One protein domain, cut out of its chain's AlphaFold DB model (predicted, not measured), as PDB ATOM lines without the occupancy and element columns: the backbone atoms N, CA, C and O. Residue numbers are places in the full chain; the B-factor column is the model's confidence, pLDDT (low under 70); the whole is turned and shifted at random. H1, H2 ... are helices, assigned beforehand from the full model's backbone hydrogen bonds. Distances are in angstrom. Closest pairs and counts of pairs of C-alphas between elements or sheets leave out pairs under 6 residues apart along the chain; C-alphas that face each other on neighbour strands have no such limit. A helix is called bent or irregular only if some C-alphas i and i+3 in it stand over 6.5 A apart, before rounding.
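Overview. This is residues 447 to 500 of the 537 residues of the protein "HTH CENPB-type domain-containing protein" of Nasonia vitripennis (UniProt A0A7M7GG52). Two helices that run opposite ways, H1 and H3, make a narrow V, closed where residues 493 to 500 of H3 meet H1, and the shorter H2 crosses the wide end from H1 towards H3. The link of residues 475 to 483 then folds back from the end of H2 to the start of H3. The printed part has 54 residues with three named helices, in the order H1, H2, H3, and no named strand; its class is all helix. It is compact, with a radius of gyration of the C-alphas of 10.8 A, and only just elongated, with spans of 31 by 20 by 16 A.

Arrangement. H1, residues 447 to 461, touches H3, residues 484 to 500, with residues 493 to 500 of H3 alone. Their closest C-alphas, those of Glu 452 and Cys 500, are 6.0 A apart. They run opposite ways at a shallow tilt of 32 degrees, only just short of steep. H2, residues 465 to 474, is close to H1 but not clearly touching; the closest C-alphas, of Glu 459 and Leu 468, are 6.6 A apart, and the tilt is steep, 58 degrees. H2 is also close to H3 but not clearly touching, about perpendicular at 74 degrees, with the closest C-alphas, of Phe 471 and Phe 490, 6.4 A apart. In H1 and H2 every O i to N i+4 pair is within hydrogen-bond range; in H3, 11 of 13 are.

Along the chain. H1 begins with C-alpha 447 at (291.364, 393.650, 218.766) and is 20.5 A long. H2 begins with C-alpha 465 at (307.548, 399.605, 238.382) and is 14.3 A long. H3, 25.3 A long, ends with C-alpha 500 at (293.032, 400.906, 224.669); it is irregular, with C-alphas 485 and 488 7.5 A apart.

Size, cuts and confidence. The two C-alphas farthest apart, those of Arg 447 and Asp 483, are 31.7 A apart. The printed part has no cut; the link H1 to H2 is tight and H2 to H3 is short. The mean pLDDT of the printed part is 74.6, and residues 447 to 451, 454, 461 to 462 and 476 to 478 are under 70.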
ATOM      1  N   ARG A 447     290.320 392.604 218.798       53.03
ATOM      2  CA  ARG A 447     291.364 393.650 218.766       53.03
ATOM      3  C   ARG A 447     291.524 394.358 220.102       53.03
ATOM      4  O   ARG A 447     292.666 394.594 220.482       53.03
ATOM      5  N   GLU A 448     290.419 394.667 220.773       56.28
ATOM      6  CA  GLU A 448     290.413 395.356 222.068       56.28
ATOM      7  C   GLU A 448     291.043 394.479 223.154       56.28
ATOM      8  O   GLU A 448     291.981 394.912 223.828       56.28
ATOM      9  N   GLU A 449     290.649 393.200 223.219       57.38
ATOM     10  CA  GLU A 449     291.238 392.215 224.138       57.38
ATOM     11  C   GLU A 449     292.741 392.005 223.880       57.38
ATOM     12  O   GLU A 449     293.534 391.897 224.820       57.38
ATOM     13  N   ILE A 450     293.168 392.003 222.610       60.53
ATOM     14  CA  ILE A 450     294.587 391.912 222.242       60.53
ATOM     15  C   ILE A 450     295.344 393.186 222.645       60.53
ATOM     16  O   ILE A 450     296.458 393.078 223.157       60.53
ATOM     17  N   SER A 451     294.787 394.385 222.439       68.38
ATOM     18  CA  SER A 451     295.448 395.637 222.834       68.38
ATOM     19  C   SER A 451     295.570 395.789 224.350       68.38
ATOM     20  O   SER A 451     296.649 396.146 224.822       68.38
ATOM     21  N   GLU A 452     294.533 395.435 225.117       71.19
ATOM     22  CA  GLU A 452     294.595 395.431 226.583       71.19
ATOM     23  C   GLU A 452     295.582 394.382 227.108       71.19
ATOM     24  O   GLU A 452     296.343 394.648 228.042       71.19
ATOM     25  N   GLY A 453     295.607 393.193 226.492       70.31
ATOM     26  CA  GLY A 453     296.573 392.144 226.812       70.31
ATOM     27  C   GLY A 453     298.015 392.587 226.557       70.31
ATOM     28  O   GLY A 453     298.888 392.381 227.400       70.31
ATOM     29  N   LEU A 454     298.267 393.260 225.432       68.50
ATOM     30  CA  LEU A 454     299.581 393.814 225.102       68.50
ATOM     31  C   LEU A 454     299.984 394.950 226.045       68.50
ATOM     32  O   LEU A 454     301.147 395.003 226.440       68.50
ATOM     33  N   LEU A 455     299.052 395.823 226.446       77.12
ATOM     34  CA  LEU A 455     299.323 396.874 227.428       77.12
ATOM     35  C   LEU A 455     299.679 396.273 228.796       77.12
ATOM     36  O   LEU A 455     300.649 396.712 229.408       77.12
ATOM     37  N   LYS A 456     298.973 395.226 229.246       77.00
ATOM     38  CA  LYS A 456     299.295 394.520 230.500       77.00
ATOM     39  C   LYS A 456     300.691 393.902 230.476       77.00
ATOM     40  O   LYS A 456     301.452 394.131 231.408       77.00
ATOM     41  N   ILE A 457     301.050 393.191 229.407       70.31
ATOM     42  CA  ILE A 457     302.400 392.622 229.242       70.31
ATOM     43  C   ILE A 457     303.450 393.742 229.234       70.31
ATOM     44  O   ILE A 457     304.511 393.625 229.841       70.31
ATOM     45  N   PHE A 458     303.149 394.863 228.580       75.88
ATOM     46  CA  PHE A 458     304.055 396.002 228.521       75.88
ATOM     47  C   PHE A 458     304.289 396.646 229.900       75.88
ATOM     48  O   PHE A 458     305.430 396.940 230.249       75.88
ATOM     49  N   GLU A 459     303.233 396.836 230.697       80.38
ATOM     50  CA  GLU A 459     303.323 397.415 232.045       80.38
ATOM     51  C   GLU A 459     303.905 396.451 233.092       80.38
ATOM     52  O   GLU A 459     304.484 396.916 234.071       80.38
ATOM     53  N   GLN A 460     303.754 395.135 232.912       72.31
ATOM     54  CA  GLN A 460     304.137 394.132 233.916       72.31
ATOM     55  C   GLN A 460     305.482 393.450 233.632       72.31
ATOM     56  O   GLN A 460     306.234 393.200 234.572       72.31
ATOM     57  N   ASP A 461     305.807 393.183 232.362       61.88
ATOM     58  CA  ASP A 461     306.942 392.325 231.993       61.88
ATOM     59  C   ASP A 461     308.088 393.075 231.292       61.88
ATOM     60  O   ASP A 461     309.230 392.613 231.297       61.88
ATOM     61  N   LEU A 462     307.806 394.225 230.667       62.25
ATOM     62  CA  LEU A 462     308.776 394.964 229.841       62.25
ATOM     63  C   LEU A 462     309.391 396.182 230.538       62.25
ATOM     64  O   LEU A 462     310.434 396.666 230.093       62.25
ATOM     65  N   ILE A 463     308.769 396.687 231.607       75.25
ATOM     66  CA  ILE A 463     309.171 397.927 232.279       75.25
ATOM     67  C   ILE A 463     309.176 397.724 233.793       75.25
ATOM     68  O   ILE A 463     308.273 397.105 234.345       75.25
ATOM     69  N   SER A 464     310.192 398.253 234.484       75.88
ATOM     70  CA  SER A 464     310.215 398.214 235.947       75.88
ATOM     71  C   SER A 464     309.130 399.124 236.546       75.88
ATOM     72  O   SER A 464     308.814 400.168 235.966       75.88
ATOM     73  N   PRO A 465     308.590 398.799 237.736       77.88
ATOM     74  CA  PRO A 465     307.548 399.605 238.382       77.88
ATOM     75  C   PRO A 465     307.899 401.097 238.521       77.88
ATOM     76  O   PRO A 465     307.030 401.951 238.347       77.88
ATOM     77  N   ASP A 466     309.175 401.419 238.751       78.38
ATOM     78  CA  ASP A 466     309.662 402.799 238.898       78.38
ATOM     79  C   ASP A 466     309.608 403.595 237.579       78.38
ATOM     80  O   ASP A 466     309.245 404.777 237.550       78.38
ATOM     81  N   VAL A 467     309.931 402.942 236.456       80.31
ATOM     82  CA  VAL A 467     309.868 403.558 235.121       80.31
ATOM     83  C   VAL A 467     308.412 403.695 234.672       80.31
ATOM     84  O   VAL A 467     308.044 404.724 234.112       80.31
ATOM     85  N   LEU A 468     307.553 402.723 235.002       83.12
ATOM     86  CA  LEU A 468     306.117 402.811 234.740       83.12
ATOM     87  C   LEU A 468     305.451 403.957 235.521       83.12
ATOM     88  O   LEU A 468     304.611 404.665 234.966       83.12
ATOM     89  N   ALA A 469     305.828 404.177 236.785       82.19
ATOM     90  CA  ALA A 469     305.334 405.307 237.574       82.19
ATOM     91  C   ALA A 469     305.728 406.649 236.937       82.19
ATOM     92  O   ALA A 469     304.895 407.548 236.808       82.19
ATOM     93  N   SER A 470     306.965 406.738 236.444       82.25
ATOM     94  CA  SER A 470     307.449 407.906 235.707       82.25
ATOM     95  C   SER A 470     306.684 408.113 234.390       82.25
ATOM     96  O   SER A 470     306.352 409.244 234.045       82.25
ATOM     97  N   PHE A 471     306.340 407.039 233.664       86.19
ATOM     98  CA  PHE A 471     305.531 407.106 232.436       86.19
ATOM     99  C   PHE A 471     304.110 407.606 232.724       86.19
ATOM    100  O   PHE A 471     303.610 408.480 232.022       86.19
ATOM    101  N   LYS A 472     303.473 407.114 233.793       83.12
ATOM    102  CA  LYS A 472     302.145 407.582 234.225       83.12
ATOM    103  C   LYS A 472     302.164 409.051 234.655       83.12
ATOM    104  O   LYS A 472     301.194 409.756 234.410       83.12
ATOM    105  N   GLN A 473     303.272 409.531 235.220       80.38
ATOM    106  CA  GLN A 473     303.450 410.945 235.550       80.38
ATOM    107  C   GLN A 473     303.682 411.827 234.311       80.38
ATOM    108  O   GLN A 473     303.179 412.943 234.258       80.38
ATOM    109  N   ALA A 474     304.412 411.333 233.307       81.44
ATOM    110  CA  ALA A 474     304.683 412.060 232.061       81.44
ATOM    111  C   ALA A 474     303.512 412.030 231.056       81.44
ATOM    112  O   ALA A 474     303.523 412.748 230.056       81.44
ATOM    113  N   GLU A 475     302.495 411.200 231.300       81.19
ATOM    114  CA  GLU A 475     301.319 411.068 230.439       81.19
ATOM    115  C   GLU A 475     300.515 412.369 230.328       81.19
ATOM    116  O   GLU A 475     300.065 412.709 229.234       81.19
ATOM    117  N   THR A 476     300.365 413.110 231.429       69.06
ATOM    118  CA  THR A 476     299.588 414.361 231.474       69.06
ATOM    119  C   THR A 476     300.164 415.459 230.585       69.06
ATOM    120  O   THR A 476     299.403 416.268 230.061       69.06
ATOM    121  N   ASP A 477     301.479 415.446 230.355       65.12
ATOM    122  CA  ASP A 477     302.179 416.467 229.570       65.12
ATOM    123  C   ASP A 477     302.410 416.033 228.110       65.12
ATOM    124  O   ASP A 477     302.834 416.830 227.273       65.12
ATOM    125  N   GLY A 478     302.150 414.758 227.782       63.00
ATOM    126  CA  GLY A 478     302.312 414.187 226.440       63.00
ATOM    127  C   GLY A 478     303.759 414.111 225.931       63.00
ATOM    128  O   GLY A 478     303.982 413.687 224.795       63.00
ATOM    129  N   VAL A 479     304.741 414.497 226.751       70.25
ATOM    130  CA  VAL A 479     306.165 414.565 226.408       70.25
ATOM    131  C   VAL A 479     306.992 413.949 227.534       70.25
ATOM    132  O   VAL A 479     306.841 414.299 228.701       70.25
ATOM    133  N   TRP A 480     307.907 413.045 227.181       80.06
ATOM    134  CA  TRP A 480     308.825 412.427 228.136       80.06
ATOM    135  C   TRP A 480     309.972 413.372 228.501       80.06
ATOM    136  O   TRP A 480     310.780 413.728 227.644       80.06
ATOM    137  N   SER A 481     310.067 413.742 229.778       70.06
ATOM    138  CA  SER A 481     311.140 414.583 230.335       70.06
ATOM    139  C   SER A 481     312.204 413.795 231.117       70.06
ATOM    140  O   SER A 481     313.116 414.394 231.687       70.06
ATOM    141  N   GLY A 482     312.100 412.460 231.149       74.69
ATOM    142  CA  GLY A 482     313.054 411.573 231.817       74.69
ATOM    143  C   GLY A 482     314.235 411.161 230.931       74.69
ATOM    144  O   GLY A 482     314.580 411.828 229.957       74.69
ATOM    145  N   ASP A 483     314.871 410.033 231.259       77.25
ATOM    146  CA  ASP A 483     316.064 409.553 230.547       77.25
ATOM    147  C   ASP A 483     315.790 409.337 229.046       77.25
ATOM    148  O   ASP A 483     314.822 408.675 228.656       77.25
ATOM    149  N   VAL A 484     316.678 409.872 228.202       74.06
ATOM    150  CA  VAL A 484     316.624 409.795 226.736       74.06
ATOM    151  C   VAL A 484     316.514 408.346 226.246       74.06
ATOM    152  O   VAL A 484     315.874 408.093 225.224       74.06
ATOM    153  N   ALA A 485     317.074 407.380 226.983       72.62
ATOM    154  CA  ALA A 485     316.986 405.960 226.647       72.62
ATOM    155  C   ALA A 485     315.540 405.420 226.614       72.62
ATOM    156  O   ALA A 485     315.267 404.454 225.900       72.62
ATOM    157  N   TYR A 486     314.604 406.055 227.332       79.50
ATOM    158  CA  TYR A 486     313.212 405.611 227.441       79.50
ATOM    159  C   TYR A 486     312.225 406.394 226.565       79.50
ATOM    160  O   TYR A 486     311.048 406.046 226.553       79.50
ATOM    161  N   VAL A 487     312.675 407.374 225.770       78.25
ATOM    162  CA  VAL A 487     311.799 408.184 224.891       78.25
ATOM    163  C   VAL A 487     310.988 407.302 223.935       78.25
ATOM    164  O   VAL A 487     309.762 407.367 223.907       78.25
ATOM    165  N   ALA A 488     311.658 406.411 223.198       73.25
ATOM    166  CA  ALA A 488     310.994 405.519 222.242       73.25
ATOM    167  C   ALA A 488     310.060 404.503 222.929       73.25
ATOM    168  O   ALA A 488     309.053 404.075 222.358       73.25
ATOM    169  N   LEU A 489     310.394 404.122 224.165       80.81
ATOM    170  CA  LEU A 489     309.605 403.195 224.968       80.81
ATOM    171  C   LEU A 489     308.335 403.878 225.503       80.81
ATOM    172  O   LEU A 489     307.255 403.298 225.416       80.81
ATOM    173  N   PHE A 490     308.446 405.131 225.951       82.56
ATOM    174  CA  PHE A 490     307.322 405.973 226.362       82.56
ATOM    175  C   PHE A 490     306.370 406.262 225.198       82.56
ATOM    176  O   PHE A 490     305.165 406.075 225.334       82.56
ATOM    177  N   GLU A 491     306.889 406.621 224.019       79.69
ATOM    178  CA  GLU A 491     306.061 406.825 222.821       79.69
ATOM    179  C   GLU A 491     305.276 405.566 222.429       79.69
ATOM    180  O   GLU A 491     304.128 405.647 221.984       79.69
ATOM    181  N   SER A 492     305.894 404.394 222.587       78.44
ATOM    182  CA  SER A 492     305.266 403.106 222.284       78.44
ATOM    183  C   SER A 492     304.175 402.761 223.300       78.44
ATOM    184  O   SER A 492     303.076 402.368 222.905       78.44
ATOM    185  N   TRP A 493     304.438 402.982 224.590       84.81
ATOM    186  CA  TRP A 493     303.452 402.832 225.662       84.81
ATOM    187  C   TRP A 493     302.251 403.762 225.471       84.81
ATOM    188  O   TRP A 493     301.106 403.322 225.534       84.81
ATOM    189  N   LEU A 494     302.498 405.034 225.146       82.19
ATOM    190  CA  LEU A 494     301.460 406.049 224.970       82.19
ATOM    191  C   LEU A 494     300.569 405.751 223.751       82.19
ATOM    192  O   LEU A 494     299.363 405.988 223.794       82.19
ATOM    193  N   LYS A 495     301.128 405.162 222.682       79.75
ATOM    194  CA  LYS A 495     300.353 404.637 221.542       79.75
ATOM    195  C   LYS A 495     299.475 403.450 221.937       79.75
ATOM    196  O   LYS A 495     298.303 403.443 221.583       79.75
ATOM    197  N   LEU A 496     300.013 402.473 222.672       77.50
ATOM    198  CA  LEU A 496     299.241 401.315 223.145       77.50
ATOM    199  C   LEU A 496     298.108 401.738 224.080       77.50
ATOM    200  O   LEU A 496     296.985 401.265 223.942       77.50
ATOM    201  N   ARG A 497     298.372 402.692 224.975       81.06
ATOM    202  CA  ARG A 497     297.364 403.228 225.886       81.06
ATOM    203  C   ARG A 497     296.271 404.005 225.158       81.06
ATOM    204  O   ARG A 497     295.100 403.807 225.456       81.06
ATOM    205  N   LYS A 498     296.625 404.817 224.153       79.75
ATOM    206  CA  LYS A 498     295.645 405.475 223.270       79.75
ATOM    207  C   LYS A 498     294.768 404.472 222.529       79.75
ATOM    208  O   LYS A 498     293.579 404.714 222.413       79.75
ATOM    209  N   LEU A 499     295.339 403.355 222.072       71.75
ATOM    210  CA  LEU A 499     294.589 402.281 221.413       71.75
ATOM    211  C   LEU A 499     293.616 401.566 222.363       71.75
ATOM    212  O   LEU A 499     292.570 401.131 221.903       71.75
ATOM    213  N   CYS A 500     293.933 401.478 223.659       73.12
ATOM    214  CA  CYS A 500     293.032 400.906 224.669       73.12
ATOM    215  C   CYS A 500     291.968 401.906 225.165       73.12
ATOM    216  O   CYS A 500     290.924 401.491 225.646       73.12
TER     217      CYS A 500